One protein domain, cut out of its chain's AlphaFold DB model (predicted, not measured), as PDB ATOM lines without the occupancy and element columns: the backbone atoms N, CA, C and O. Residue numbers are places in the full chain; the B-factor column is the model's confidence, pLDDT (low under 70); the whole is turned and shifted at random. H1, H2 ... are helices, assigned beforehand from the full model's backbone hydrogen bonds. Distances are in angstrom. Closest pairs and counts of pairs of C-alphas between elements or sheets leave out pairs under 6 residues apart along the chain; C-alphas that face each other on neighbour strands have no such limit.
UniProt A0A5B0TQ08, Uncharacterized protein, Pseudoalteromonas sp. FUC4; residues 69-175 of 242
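What this domain is: This is residues 69 to 175 of the 242 residues of an uncharacterized protein of Pseudoalteromonas sp. FUC4 (UniProt A0A5B0TQ08). Helices H2, H3 and H4 lie side by side in a row with H3 in the middle, and H1 packs over one face of the row. Residues 92 to 97 stick out as a loop, and residues 164 to 175, with most of H5, as a tail. H1, H3 and H4 form an up-and-down bundle, each running against the one before it. The printed part has 107 residues, five named helices, H1 to H5 in order, and no named strand: all helix. It is only just compact, close to loose, with a radius of gyration of the C-alphas of 15.4 A, and flat, spanning 55 by 39 by 21 A.

Where its parts are: Find C-alpha 69 at (68.735, 71.437, -20.384); from there H1 runs 21.4 A to residue 83. H2 is residues 101 to 110. H3, residues 116 to 136, covers 30.6 A, and so does H4, residues 140 to 161. H5, residues 163 to 170, ends at C-alpha 170, (93.684, 82.574, -6.831).

How they stand to each other: Look first at the hub, H3. H1 touches it at the C-alphas of Ile 77 and Ala 121, 6.3 A, opposite ways at a shallow tilt of 31 degrees. H2 and H3 form a hairpin, closest at the C-alphas of Ser 105 and Ala 122, 4.1 A. H3 and H4 form another, closest at the C-alphas of Glu 120 and Phe 157, 4.8 A. H2 and H4 are apart. H5 is close but not clearly touching H4: the C-alphas of Phe 159 and Ile 166 are 7.7 A apart. Each O i to N i+4 pair is within hydrogen-bond range in H1, H3, H4 and H5; in H2, 5 of 6.

The domain as a whole: The C-alphas of Arg 137 and Ala 175 are farthest apart, 55.2 A. The printed part has no cut; the link from H1 to H2 is long, 17 residues. pLDDT is under 70 at residues 89 to 102 and 163 to 175.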
ATOM      1  N   LEU A  69      67.391  71.628 -20.953       70.06
ATOM      2  CA  LEU A  69      68.735  71.437 -20.384       70.06
ATOM      3  C   LEU A  69      69.798  71.178 -21.462       70.06
ATOM      4  O   LEU A  69      70.832  71.852 -21.489       70.06
ATOM      5  N   ILE A  70      69.528  70.246 -22.381       74.25
ATOM      6  CA  ILE A  70      70.419  69.907 -23.502       74.25
ATOM      7  C   ILE A  70      70.654  71.133 -24.394       74.25
ATOM      8  O   ILE A  70      71.799  71.469 -24.699       74.25
ATOM      9  N   ASN A  71      69.588  71.849 -24.754       75.44
ATOM     10  CA  ASN A  71      69.668  73.052 -25.582       75.44
ATOM     11  C   ASN A  71      70.404  74.192 -24.859       75.44
ATOM     12  O   ASN A  71      71.111  74.975 -25.491       75.44
ATOM     13  N   GLY A  72      70.277  74.284 -23.532       76.00
ATOM     14  CA  GLY A  72      71.015  75.244 -22.711       76.00
ATOM     15  C   GLY A  72      72.526  75.000 -22.721       76.00
ATOM     16  O   GLY A  72      73.299  75.954 -22.849       76.00
ATOM     17  N   ILE A  73      72.952  73.734 -22.629       81.81
ATOM     18  CA  ILE A  73      74.364  73.334 -22.748       81.81
ATOM     19  C   ILE A  73      74.886  73.653 -24.152       81.81
ATOM     20  O   ILE A  73      75.920  74.311 -24.297       81.81
ATOM     21  N   GLU A  74      74.145  73.248 -25.184       82.94
ATOM     22  CA  GLU A  74      74.501  73.491 -26.581       82.94
ATOM     23  C   GLU A  74      74.680  74.987 -26.869       82.94
ATOM     24  O   GLU A  74      75.717  75.402 -27.391       82.94
ATOM     25  N   LYS A  75      73.725  75.821 -26.448       81.56
ATOM     26  CA  LYS A  75      73.768  77.274 -26.647       81.56
ATOM     27  C   LYS A  75      75.004  77.915 -26.017       81.56
ATOM     28  O   LYS A  75      75.568  78.845 -26.593       81.56
ATOM     29  N   GLN A  76      75.444  77.433 -24.854       82.75
ATOM     30  CA  GLN A  76      76.661  77.936 -24.209       82.75
ATOM     31  C   GLN A  76      77.926  77.550 -24.980       82.75
ATOM     32  O   GLN A  76      78.817  78.387 -25.143       82.75
ATOM     33  N   ILE A  77      77.996  76.313 -25.480       86.12
ATOM     34  CA  ILE A  77      79.124  75.840 -26.291       86.12
ATOM     35  C   ILE A  77      79.191  76.633 -27.599       86.12
ATOM     36  O   ILE A  77      80.217  77.249 -27.890       86.12
ATOM     37  N   VAL A  78      78.085  76.688 -28.346       85.06
ATOM     38  CA  VAL A  78      77.988  77.406 -29.627       85.06
ATOM     39  C   VAL A  78      78.274  78.896 -29.442       85.06
ATOM     40  O   VAL A  78      79.071  79.461 -30.186       85.06
ATOM     41  N   GLY A  79      77.695  79.533 -28.420       80.25
ATOM     42  CA  GLY A  79      77.938  80.947 -28.136       80.25
ATOM     43  C   GLY A  79      79.412  81.245 -27.850       80.25
ATOM     44  O   GLY A  79      79.954  82.236 -28.338       80.25
ATOM     45  N   TRP A  80      80.102  80.371 -27.112       87.62
ATOM     46  CA  TRP A  80      81.537  80.524 -26.885       87.62
ATOM     47  C   TRP A  80      82.358  80.342 -28.170       87.62
ATOM     48  O   TRP A  80      83.265  81.140 -28.417       87.62
ATOM     49  N   LEU A  81      82.034  79.338 -28.994       83.19
ATOM     50  CA  LEU A  81      82.697  79.104 -30.282       83.19
ATOM     51  C   LEU A  81      82.572  80.333 -31.197       83.19
ATOM     52  O   LEU A  81      83.583  80.801 -31.718       83.19
ATOM     53  N   GLN A  82      81.377  80.929 -31.293       83.38
ATOM     54  CA  GLN A  82      81.138  82.161 -32.059       83.38
ATOM     55  C   GLN A  82      81.996  83.330 -31.561       83.38
ATOM     56  O   GLN A  82      82.669  83.983 -32.355       83.38
ATOM     57  N   ILE A  83      82.031  83.570 -30.244       80.88
ATOM     58  CA  ILE A  83      82.845  84.642 -29.637       80.88
ATOM     59  C   ILE A  83      84.338  84.453 -29.943       80.88
ATOM     60  O   ILE A  83      85.087  85.426 -30.034       80.88
ATOM     61  N   LYS A  84      84.791  83.204 -30.072       79.38
ATOM     62  CA  LYS A  84      86.182  82.862 -30.386       79.38
ATOM     63  C   LYS A  84      86.488  82.778 -31.877       79.38
ATOM     64  O   LYS A  84      87.647  82.543 -32.208       79.38
ATOM     65  N   GLY A  85      85.504  82.998 -32.750       78.38
ATOM     66  CA  GLY A  85      85.674  82.866 -34.198       78.38
ATOM     67  C   GLY A  85      85.977  81.430 -34.634       78.38
ATOM     68  O   GLY A  85      86.687  81.230 -35.613       78.38
ATOM     69  N   LEU A  86      85.495  80.441 -33.876       84.81
ATOM     70  CA  LEU A  86      85.650  79.020 -34.179       84.81
ATOM     71  C   LEU A  86      84.449  78.498 -34.985       84.81
ATOM     72  O   LEU A  86      83.375  79.107 -34.932       84.81
ATOM     73  N   PRO A  87      84.604  77.370 -35.708       81.25
ATOM     74  CA  PRO A  87      83.510  76.766 -36.458       81.25
ATOM     75  C   PRO A  87      82.308  76.451 -35.567       81.25
ATOM     76  O   PRO A  87      82.458  76.070 -34.404       81.25
ATOM     77  N   VAL A  88      81.108  76.587 -36.127       80.31
ATOM     78  CA  VAL A  88      79.836  76.253 -35.475       80.31
ATOM     79  C   VAL A  88      78.937  75.483 -36.430       80.31
ATOM     80  O   VAL A  88      79.161  75.464 -37.640       80.31
ATOM     81  N   GLU A  89      77.908  74.825 -35.905       65.69
ATOM     82  CA  GLU A  89      76.960  74.108 -36.753       65.69
ATOM     83  C   GLU A  89      76.318  75.083 -37.758       65.69
ATOM     84  O   GLU A  89      75.903  76.187 -37.403       65.69
ATOM     85  N   GLY A  90      76.331  74.720 -39.042       57.22
ATOM     86  CA  GLY A  90      75.887  75.604 -40.126       57.22
ATOM     87  C   GLY A  90      76.885  76.680 -40.591       57.22
ATOM     88  O   GLY A  90      76.577  77.374 -41.565       57.22
ATOM     89  N   SER A  91      78.082  76.811 -39.996       49.31
ATOM     90  CA  SER A  91      79.145  77.645 -40.582       49.31
ATOM     91  C   SER A  91      79.710  76.964 -41.831       49.31
ATOM     92  O   SER A  91      80.090  75.796 -41.772       49.31
ATOM     93  N   LYS A  92      79.742  77.679 -42.963       44.66
ATOM     94  CA  LYS A  92      80.299  77.170 -44.226       44.66
ATOM     95  C   LYS A  92      81.813  77.019 -44.097       44.66
ATOM     96  O   LYS A  92      82.490  78.011 -43.836       44.66
ATOM     97  N   ASN A  93      82.330  75.820 -44.350       43.38
ATOM     98  CA  ASN A  93      83.722  75.689 -44.757       43.38
ATOM     99  C   ASN A  93      83.865  76.190 -46.203       43.38
ATOM    100  O   ASN A  93      82.892  76.189 -46.964       43.38
ATOM    101  N   ILE A  94      85.061  76.646 -46.575       48.12
ATOM    102  CA  ILE A  94      85.361  77.223 -47.902       48.12
ATOM    103  C   ILE A  94      85.041  76.223 -49.038       48.12
ATOM    104  O   ILE A  94      84.786  76.631 -50.169       48.12
ATOM    105  N   GLU A  95      84.901  74.937 -48.709       43.41
ATOM    106  CA  GLU A  95      84.439  73.873 -49.594       43.41
ATOM    107  C   GLU A  95      83.173  73.192 -49.017       43.41
ATOM    108  O   GLU A  95      83.218  72.335 -48.143       43.41
ATOM    109  N   GLN A  96      82.017  73.680 -49.472       46.34
ATOM    110  CA  GLN A  96      80.704  73.025 -49.658       46.34
ATOM    111  C   GLN A  96      79.999  72.146 -48.595       46.34
ATOM    112  O   GLN A  96      78.847  71.798 -48.850       46.34
ATOM    113  N   GLU A  97      80.507  71.896 -47.388       43.34
ATOM    114  CA  GLU A  97      79.727  71.167 -46.362       43.34
ATOM    115  C   GLU A  97      79.372  72.022 -45.135       43.34
ATOM    116  O   GLU A  97      80.202  72.727 -44.555       43.34
ATOM    117  N   ARG A  98      78.091  71.981 -44.734       50.88
ATOM    118  CA  ARG A  98      77.647  72.488 -43.429       50.88
ATOM    119  C   ARG A  98      78.065  71.465 -42.382       50.88
ATOM    120  O   ARG A  98      77.715  70.294 -42.508       50.88
ATOM    121  N   TYR A  99      78.756  71.898 -41.333       49.50
ATOM    122  CA  TYR A  99      79.040  71.000 -40.219       49.50
ATOM    123  C   TYR A  99      77.735  70.532 -39.574       49.50
ATOM    124  O   TYR A  99      76.881  71.363 -39.267       49.50
ATOM    125  N   SER A 100      77.612  69.222 -39.366       64.50
ATOM    126  CA  SER A 100      76.713  68.642 -38.366       64.50
ATOM    127  C   SER A 100      77.439  68.642 -37.025       64.50
ATOM    128  O   SER A 100      78.671  68.632 -37.005       64.50
ATOM    129  N   PHE A 101      76.738  68.567 -35.896       63.06
ATOM    130  CA  PHE A 101      77.413  68.403 -34.600       63.06
ATOM    131  C   PHE A 101      78.415  67.236 -34.561       63.06
ATOM    132  O   PHE A 101      79.426  67.311 -33.860       63.06
ATOM    133  N   LYS A 102      78.157  66.167 -35.324       63.34
ATOM    134  CA  LYS A 102      79.036  64.997 -35.421       63.34
ATOM    135  C   LYS A 102      80.354  65.333 -36.120       63.34
ATOM    136  O   LYS A 102      81.411  64.969 -35.612       63.34
ATOM    137  N   SER A 103      80.306  66.068 -37.231       75.62
ATOM    138  CA  SER A 103      81.519  66.523 -37.923       75.62
ATOM    139  C   SER A 103      82.197  67.692 -37.208       75.62
ATOM    140  O   SER A 103      83.420  67.734 -37.154       75.62
ATOM    141  N   LEU A 104      81.435  68.581 -36.562       81.50
ATOM    142  CA  LEU A 104      81.966  69.703 -35.786       81.50
ATOM    143  C   LEU A 104      82.833  69.237 -34.610       81.50
ATOM    144  O   LEU A 104      83.889  69.810 -34.360       81.50
ATOM    145  N   SER A 105      82.408  68.185 -33.903       85.75
ATOM    146  CA  SER A 105      83.212  67.576 -32.836       85.75
ATOM    147  C   SER A 105      84.587  67.136 -33.352       85.75
ATOM    148  O   SER A 105      85.607  67.449 -32.738       85.75
ATOM    149  N   GLN A 106      84.633  66.476 -34.512       84.88
ATOM    150  CA  GLN A 106      85.884  66.006 -35.102       84.88
ATOM    151  C   GLN A 106      86.763  67.167 -35.590       84.88
ATOM    152  O   GLN A 106      87.944  67.217 -35.265       84.88
ATOM    153  N   VAL A 107      86.171  68.152 -36.268       84.62
ATOM    154  CA  VAL A 107      86.858  69.355 -36.772       84.62
ATOM    155  C   VAL A 107      87.521  70.135 -35.638       84.62
ATOM    156  O   VAL A 107      88.698  70.468 -35.706       84.62
ATOM    157  N   LEU A 108      86.801  70.373 -34.537       83.94
ATOM    158  CA  LEU A 108      87.370  71.052 -33.368       83.94
ATOM    159  C   LEU A 108      88.535  70.271 -32.744       83.94
ATOM    160  O   LEU A 108      89.444  70.873 -32.171       83.94
ATOM    161  N   LYS A 109      88.509  68.939 -32.839       85.50
ATOM    162  CA  LYS A 109      89.542  68.065 -32.284       85.50
ATOM    163  C   LYS A 109      90.802  68.017 -33.148       85.50
ATOM    164  O   LYS A 109      91.900  68.006 -32.587       85.50
ATOM    165  N   ASP A 110      90.635  67.998 -34.464       82.56
ATOM    166  CA  ASP A 110      91.724  67.809 -35.421       82.56
ATOM    167  C   ASP A 110      92.375  69.138 -35.821       82.56
ATOM    168  O   ASP A 110      93.604  69.239 -35.815       82.56
ATOM    169  N   ASP A 111      91.571  70.176 -36.066       82.00
ATOM    170  CA  ASP A 111      92.049  71.454 -36.614       82.00
ATOM    171  C   ASP A 111      92.403  72.474 -35.522       82.00
ATOM    172  O   ASP A 111      93.210  73.380 -35.739       82.00
ATOM    173  N   TYR A 112      91.839  72.319 -34.317       81.56
ATOM    174  CA  TYR A 112      92.060  73.232 -33.186       81.56
ATOM    175  C   TYR A 112      92.628  72.552 -31.922       81.56
ATOM    176  O   TYR A 112      92.212  72.886 -30.803       81.56
ATOM    177  N   PRO A 113      93.628  71.650 -32.028       77.06
ATOM    178  CA  PRO A 113      94.117  70.861 -30.896       77.06
ATOM    179  C   PRO A 113      94.837  71.697 -29.827       77.06
ATOM    180  O   PRO A 113      94.961  71.271 -28.676       77.06
ATOM    181  N   ASP A 114      95.313  72.891 -30.181       73.62
ATOM    182  CA  ASP A 114      96.023  73.783 -29.260       73.62
ATOM    183  C   ASP A 114      95.077  74.625 -28.389       73.62
ATOM    184  O   ASP A 114      95.485  75.178 -27.361       73.62
ATOM    185  N   ILE A 115      93.791  74.695 -28.748       77.50
ATOM    186  CA  ILE A 115      92.785  75.451 -28.004       77.50
ATOM    187  C   ILE A 115      92.071  74.492 -27.057       77.50
ATOM    188  O   ILE A 115      91.152  73.773 -27.439       77.50
ATOM    189  N   LYS A 116      92.447  74.512 -25.773       79.88
ATOM    190  CA  LYS A 116      91.865  73.581 -24.794       79.88
ATOM    191  C   LYS A 116      90.337  73.675 -24.707       79.88
ATOM    192  O   LYS A 116      89.682  72.647 -24.622       79.88
ATOM    193  N   GLY A 117      89.774  74.881 -24.800       79.19
ATOM    194  CA  GLY A 117      88.321  75.062 -24.858       79.19
ATOM    195  C   GLY A 117      87.658  74.408 -26.074       79.19
ATOM    196  O   GLY A 117      86.557  73.893 -25.937       79.19
ATOM    197  N   ALA A 118      88.337  74.353 -27.225       82.19
ATOM    198  CA  ALA A 118      87.831  73.680 -28.422       82.19
ATOM    199  C   ALA A 118      87.832  72.151 -28.254       82.19
ATOM    200  O   ALA A 118      86.855  71.504 -28.611       82.19
ATOM    201  N   LEU A 119      88.866  71.579 -27.626       84.50
ATOM    202  CA  LEU A 119      88.922  70.143 -27.318       84.50
ATOM    203  C   LEU A 119      87.825  69.694 -26.341       84.50
ATOM    204  O   LEU A 119      87.203  68.644 -26.519       84.50
ATOM    205  N   GLU A 120      87.588  70.480 -25.289       87.69
ATOM    206  CA  GLU A 120      86.543  70.161 -24.313       87.69
ATOM    207  C   GLU A 120      85.145  70.408 -24.920       87.69
ATOM    208  O   GLU A 120      84.231  69.620 -24.686       87.69
ATOM    209  N   ALA A 121      84.986  71.428 -25.780       88.19
ATOM    210  CA  ALA A 121      83.768  71.637 -26.568       88.19
ATOM    211  C   ALA A 121      83.490  70.457 -27.510       88.19
ATOM    212  O   ALA A 121      82.376  69.943 -27.520       88.19
ATOM    213  N   ALA A 122      84.501  69.975 -28.239       88.19
ATOM    214  CA  ALA A 122      84.397  68.795 -29.097       88.19
ATOM    215  C   ALA A 122      83.878  67.575 -28.327       88.19
ATOM    216  O   ALA A 122      82.992  66.866 -28.808       88.19
ATOM    217  N   SER A 123      84.394  67.366 -27.113       88.44
ATOM    218  CA  SER A 123      83.970  66.274 -26.234       88.44
ATOM    219  C   SER A 123      82.518  66.449 -25.781       88.44
ATOM    220  O   SER A 123      81.744  65.500 -25.842       88.44
ATOM    221  N   CYS A 124      82.103  67.668 -25.419       90.38
ATOM    222  CA  CYS A 124      80.703  67.954 -25.085       90.38
ATOM    223  C   CYS A 124      79.760  67.688 -26.264       90.38
ATOM    224  O   CYS A 124      78.713  67.077 -26.083       90.38
ATOM    225  N   LEU A 125      80.130  68.129 -27.470       89.38
ATOM    226  CA  LEU A 125      79.332  67.919 -28.680       89.38
ATOM    227  C   LEU A 125      79.206  66.433 -29.032       89.38
ATOM    228  O   LEU A 125      78.146  65.993 -29.472       89.38
ATOM    229  N   HIS A 126      80.264  65.650 -28.808       89.81
ATOM    230  CA  HIS A 126      80.217  64.200 -28.976       89.81
ATOM    231  C   HIS A 126      79.203  63.557 -28.023       89.81
ATOM    232  O   HIS A 126      78.301  62.856 -28.478       89.81
ATOM    233  N   GLU A 127      79.307  63.844 -26.723       89.44
ATOM    234  CA  GLU A 127      78.403  63.274 -25.717       89.44
ATOM    235  C   GLU A 127      76.953  63.746 -25.915       89.44
ATOM    236  O   GLU A 127      76.031  62.947 -25.782       89.44
ATOM    237  N   LEU A 128      76.728  65.003 -26.326       87.88
ATOM    238  CA  LEU A 128      75.399  65.516 -26.695       87.88
ATOM    239  C   LEU A 128      74.757  64.700 -27.822       87.88
ATOM    240  O   LEU A 128      73.580  64.348 -27.731       87.88
ATOM    241  N   ASN A 129      75.521  64.387 -28.873       86.31
ATOM    242  CA  ASN A 129      75.029  63.562 -29.974       86.31
ATOM    243  C   ASN A 129      74.705  62.146 -29.505       86.31
ATOM    244  O   ASN A 129      73.635  61.640 -29.829       86.31
ATOM    245  N   CYS A 130      75.582  61.536 -28.705       85.56
ATOM    246  CA  CYS A 130      75.338  60.215 -28.132       85.56
ATOM    247  C   CYS A 130      74.058  60.207 -27.283       85.56
ATOM    248  O   CYS A 130      73.199  59.359 -27.498       85.56
ATOM    249  N   CYS A 131      73.877  61.176 -26.378       83.75
ATOM    250  CA  CYS A 131      72.659  61.304 -25.572       83.75
ATOM    251  C   CYS A 131      71.398  61.385 -26.442       83.75
ATOM    252  O   CYS A 131      70.418  60.696 -26.169       83.75
ATOM    253  N   ARG A 132      71.425  62.197 -27.506       82.56
ATOM    254  CA  ARG A 132      70.300  62.323 -28.446       82.56
ATOM    255  C   ARG A 132      70.030  61.018 -29.189       82.56
ATOM    256  O   ARG A 132      68.879  60.604 -29.261       82.56
ATOM    257  N   GLU A 133      71.065  60.367 -29.715       85.62
ATOM    258  CA  GLU A 133      70.922  59.105 -30.450       85.62
ATOM    259  C   GLU A 133      70.376  57.981 -29.559       85.62
ATOM    260  O   GLU A 133      69.445  57.295 -29.974       85.62
ATOM    261  N   TYR A 134      70.900  57.797 -28.343       82.75
ATOM    262  CA  TYR A 134      70.425  56.745 -27.435       82.75
ATOM    263  C   TYR A 134      69.021  57.023 -26.901       82.75
ATOM    264  O   TYR A 134      68.214  56.103 -26.830       82.75
ATOM    265  N   PHE A 135      68.689  58.287 -26.612       78.81
ATOM    266  CA  PHE A 135      67.328  58.659 -26.229       78.81
ATOM    267  C   PHE A 135      66.319  58.374 -27.351       78.81
ATOM    268  O   PHE A 135      65.260  57.819 -27.089       78.81
ATOM    269  N   LEU A 136      66.657  58.694 -28.607       80.88
ATOM    270  CA  LEU A 136      65.813  58.377 -29.770       80.88
ATOM    271  C   LEU A 136      65.646  56.870 -30.001       80.88
ATOM    272  O   LEU A 136      64.647  56.452 -30.576       80.88
ATOM    273  N   ARG A 137      66.630  56.068 -29.589       83.62
ATOM    274  CA  ARG A 137      66.595  54.600 -29.659       83.62
ATOM    275  C   ARG A 137      65.941  53.953 -28.438       83.62
ATOM    276  O   ARG A 137      65.938  52.731 -28.367       83.62
ATOM    277  N   GLU A 138      65.441  54.752 -27.494       79.44
ATOM    278  CA  GLU A 138      64.861  54.291 -26.225       79.44
ATOM    279  C   GLU A 138      65.837  53.461 -25.362       79.44
ATOM    280  O   GLU A 138      65.436  52.740 -24.452       79.44
ATOM    281  N   ASP A 139      67.148  53.601 -25.598       78.94
ATOM    282  CA  ASP A 139      68.199  52.999 -24.776       78.94
ATOM    283  C   ASP A 139      68.520  53.936 -23.605       78.94
ATOM    284  O   ASP A 139      69.441  54.764 -23.636       78.94
ATOM    285  N   TYR A 140      67.681  53.858 -22.572       76.19
ATOM    286  CA  TYR A 140      67.749  54.765 -21.430       76.19
ATOM    287  C   TYR A 140      68.996  54.556 -20.565       76.19
ATOM    288  O   TYR A 140      69.508  55.529 -20.008       76.19
ATOM    289  N   GLU A 141      69.526  53.333 -20.483       75.62
ATOM    290  CA  GLU A 141      70.751  53.042 -19.731       75.62
ATOM    291  C   GLU A 141      71.963  53.711 -20.394       75.62
ATOM    292  O   GLU A 141      72.723  54.440 -19.742       75.62
ATOM    293  N   ALA A 142      72.120  53.541 -21.711       74.12
ATOM    294  CA  ALA A 142      73.185  54.206 -22.450       74.12
ATOM    295  C   ALA A 142      73.003  55.730 -22.454       74.12
ATOM    296  O   ALA A 142      73.985  56.471 -22.335       74.12
ATOM    297  N   SER A 143      71.761  56.214 -22.547       75.88
ATOM    298  CA  SER A 143      71.443  57.641 -22.455       75.88
ATOM    299  C   SER A 143      71.851  58.230 -21.098       75.88
ATOM    300  O   SER A 143      72.549  59.244 -21.055       75.88
ATOM    301  N   LEU A 144      71.532  57.557 -19.987       77.81
ATOM    302  CA  LEU A 144      71.934  57.967 -18.636       77.81
ATOM    303  C   LEU A 144      73.458  57.949 -18.460       77.81
ATOM    304  O   LEU A 144      74.051  58.877 -17.909       77.81
ATOM    305  N   LYS A 145      74.132  56.916 -18.966       78.69
ATOM    306  CA  LYS A 145      75.596  56.833 -18.906       78.69
ATOM    307  C   LYS A 145      76.263  57.989 -19.650       78.69
ATOM    308  O   LYS A 145      77.236  58.559 -19.153       78.69
ATOM    309  N   ASN A 146      75.755  58.340 -20.831       84.00
ATOM    310  CA  ASN A 146      76.291  59.457 -21.604       84.00
ATOM    311  C   ASN A 146      75.869  60.815 -21.034       84.00
ATOM    312  O   ASN A 146      76.648  61.757 -21.127       84.00
ATOM    313  N   SER A 147      74.724  60.930 -20.354       80.81
ATOM    314  CA  SER A 147      74.345  62.180 -19.686       80.81
ATOM    315  C   SER A 147      75.312  62.521 -18.547       80.81
ATOM    316  O   SER A 147      75.771  63.657 -18.453       80.81
ATOM    317  N   LEU A 148      75.745  61.524 -17.767       80.56
ATOM    318  CA  LEU A 148      76.786  61.698 -16.746       80.56
ATOM    319  C   LEU A 148      78.135  62.100 -17.359       80.56
ATOM    320  O   LEU A 148      78.838  62.969 -16.832       80.56
ATOM    321  N   ARG A 149      78.501  61.498 -18.499       82.75
ATOM    322  CA  ARG A 149      79.709  61.880 -19.251       82.75
ATOM    323  C   ARG A 149      79.610  63.298 -19.796       82.75
ATOM    324  O   ARG A 149      80.583  64.040 -19.695       82.75
ATOM    325  N   LEU A 150      78.442  63.693 -20.296       86.75
ATOM    326  CA  LEU A 150      78.160  65.041 -20.764       86.75
ATOM    327  C   LEU A 150      78.293  66.057 -19.630       86.75
ATOM    328  O   LEU A 150      78.957  67.071 -19.816       86.75
ATOM    329  N   THR A 151      77.733  65.790 -18.446       83.50
ATOM    330  CA  THR A 151      77.906  66.661 -17.273       83.50
ATOM    331  C   THR A 151      79.385  66.863 -16.961       83.50
ATOM    332  O   THR A 151      79.836  67.991 -16.757       83.50
ATOM    333  N   MET A 152      80.160  65.777 -16.991       79.31
ATOM    334  CA  MET A 152      81.593  65.834 -16.738       79.31
ATOM    335  C   MET A 152      82.343  66.628 -17.814       79.31
ATOM    336  O   MET A 152      83.145  67.505 -17.495       79.31
ATOM    337  N   ALA A 153      82.068  66.354 -19.090       84.31
ATOM    338  CA  ALA A 153      82.659  67.064 -20.218       84.31
ATOM    339  C   ALA A 153      82.326  68.561 -20.158       84.31
ATOM    340  O   ALA A 153      83.213  69.402 -20.304       84.31
ATOM    341  N   PHE A 154      81.074  68.901 -19.848       86.06
ATOM    342  CA  PHE A 154      80.617  70.279 -19.743       86.06
ATOM    343  C   PHE A 154      81.283  71.024 -18.588       86.06
ATOM    344  O   PHE A 154      81.677  72.181 -18.738       86.06
ATOM    345  N   GLN A 155      81.501  70.355 -17.455       83.00
ATOM    346  CA  GLN A 155      82.268  70.920 -16.353       83.00
ATOM    347  C   GLN A 155      83.709  71.238 -16.784       83.00
ATOM    348  O   GLN A 155      84.212  72.331 -16.504       83.00
ATOM    349  N   LEU A 156      84.376  70.326 -17.500       81.25
ATOM    350  CA  LEU A 156      85.734  70.551 -18.012       81.25
ATOM    351  C   LEU A 156      85.770  71.670 -19.059       81.25
ATOM    352  O   LEU A 156      86.678  72.505 -19.025       81.25
ATOM    353  N   PHE A 157      84.763  71.741 -19.929       85.69
ATOM    354  CA  PHE A 157      84.577  72.844 -20.862       85.69
ATOM    355  C   PHE A 157      84.453  74.172 -20.114       85.69
ATOM    356  O   PHE A 157      85.254  75.078 -20.351       85.69
ATOM    357  N   TYR A 158      83.559  74.269 -19.130       81.25
ATOM    358  CA  TYR A 158      83.378  75.478 -18.329       81.25
ATOM    359  C   TYR A 158      84.664  75.901 -17.601       81.25
ATOM    360  O   TYR A 158      85.009  77.086 -17.571       81.25
ATOM    361  N   PHE A 159      85.419  74.939 -17.060       76.00
ATOM    362  CA  PHE A 159      86.734  75.197 -16.471       76.00
ATOM    363  C   PHE A 159      87.743  75.705 -17.497       76.00
ATOM    364  O   PHE A 159      88.490  76.633 -17.200       76.00
ATOM    365  N   SER A 160      87.774  75.118 -18.692       78.62
ATOM    366  CA  SER A 160      88.732  75.482 -19.735       78.62
ATOM    367  C   SER A 160      88.504  76.900 -20.265       78.62
ATOM    368  O   SER A 160      89.454  77.674 -20.378       78.62
ATOM    369  N   ILE A 161      87.250  77.297 -20.503       79.94
ATOM    370  CA  ILE A 161      86.925  78.633 -21.023       79.94
ATOM    371  C   ILE A 161      87.121  79.727 -19.972       79.94
ATOM    372  O   ILE A 161      87.403  80.879 -20.308       79.94
ATOM    373  N   ASN A 162      87.003  79.359 -18.694       72.88
ATOM    374  CA  ASN A 162      87.243  80.238 -17.561       72.88
ATOM    375  C   ASN A 162      88.635  80.049 -16.957       72.88
ATOM    376  O   ASN A 162      88.919  80.667 -15.936       72.88
ATOM    377  N   GLU A 163      89.529  79.260 -17.563       67.31
ATOM    378  CA  GLU A 163      90.847  78.964 -16.996       67.31
ATOM    379  C   GLU A 163      91.625  80.249 -16.729       67.31
ATOM    380  O   GLU A 163      92.242  80.378 -15.678       67.31
ATOM    381  N   SER A 164      91.539  81.245 -17.613       59.94
ATOM    382  CA  SER A 164      92.143  82.561 -17.387       59.94
ATOM    383  C   SER A 164      91.548  83.248 -16.156       59.94
ATOM    384  O   SER A 164      92.288  83.706 -15.299       59.94
ATOM    385  N   LYS A 165      90.224  83.246 -15.988       60.69
ATOM    386  CA  LYS A 165      89.542  83.837 -14.823       60.69
ATOM    387  C   LYS A 165      89.785  83.065 -13.524       60.69
ATOM    388  O   LYS A 165      89.862  83.685 -12.473       60.69
ATOM    389  N   ILE A 166      89.917  81.741 -13.589       56.94
ATOM    390  CA  ILE A 166      90.136  80.840 -12.447       56.94
ATOM    391  C   ILE A 166      91.607  80.831 -12.035       56.94
ATOM    392  O   ILE A 166      91.920  80.861 -10.848       56.94
ATOM    393  N   SER A 167      92.527  80.879 -12.996       54.84
ATOM    394  CA  SER A 167      93.950  81.103 -12.724       54.84
ATOM    395  C   SER A 167      94.194  82.518 -12.185       54.84
ATOM    396  O   SER A 167      94.993  82.687 -11.266       54.84
ATOM    397  N   LEU A 168      93.409  83.508 -12.630       47.06
ATOM    398  CA  LEU A 168      93.279  84.812 -11.966       47.06
ATOM    399  C   LEU A 168      92.522  84.728 -10.619       47.06
ATOM    400  O   LEU A 168      92.680  85.597  -9.765       47.06
ATOM    401  N   GLY A 169      91.736  83.672 -10.395       40.47
ATOM    402  CA  GLY A 169      90.839  83.440  -9.254       40.47
ATOM    403  C   GLY A 169      91.516  82.972  -7.965       40.47
ATOM    404  O   GLY A 169      90.899  83.046  -6.913       40.47
ATOM    405  N   ASN A 170      92.804  82.617  -8.011       41.41
ATOM    406  CA  ASN A 170      93.684  82.574  -6.831       41.41
ATOM    407  C   ASN A 170      94.678  83.755  -6.785       41.41
ATOM    408  O   ASN A 170      95.526  83.827  -5.899       41.41
ATOM    409  N   TYR A 171      94.567  84.696  -7.729       38.72
ATOM    410  CA  TYR A 171      95.359  85.931  -7.811       38.72
ATOM    411  C   TYR A 171      94.559  87.194  -7.452       38.72
ATOM    412  O   TYR A 171      95.133  88.273  -7.326       38.72
ATOM    413  N   LYS A 172      93.251  87.061  -7.192       34.59
ATOM    414  CA  LYS A 172      92.428  88.101  -6.555       34.59
ATOM    415  C   LYS A 172      92.597  88.183  -5.032       34.59
ATOM    416  O   LYS A 172      91.894  88.957  -4.392       34.59
ATOM    417  N   ASN A 173      93.598  87.519  -4.452       38.34
ATOM    418  CA  ASN A 173      94.190  87.994  -3.200       38.34
ATOM    419  C   ASN A 173      95.110  89.183  -3.509       38.34
ATOM    420  O   ASN A 173      96.319  89.010  -3.573       38.34
ATOM    421  N   LYS A 174      94.500  90.350  -3.778       38.44
ATOM    422  CA  LYS A 174      94.951  91.749  -3.560       38.44
ATOM    423  C   LYS A 174      96.416  92.183  -3.818       38.44
ATOM    424  O   LYS A 174      96.717  93.348  -3.599       38.44
ATOM    425  N   ALA A 175      97.315  91.337  -4.316       43.38
ATOM    426  CA  ALA A 175      98.754  91.605  -4.352       43.38
ATOM    427  C   ALA A 175      99.358  91.662  -5.764       43.38
ATOM    428  O   ALA A 175     100.475  92.145  -5.911       43.38
TER     429      ALA A 175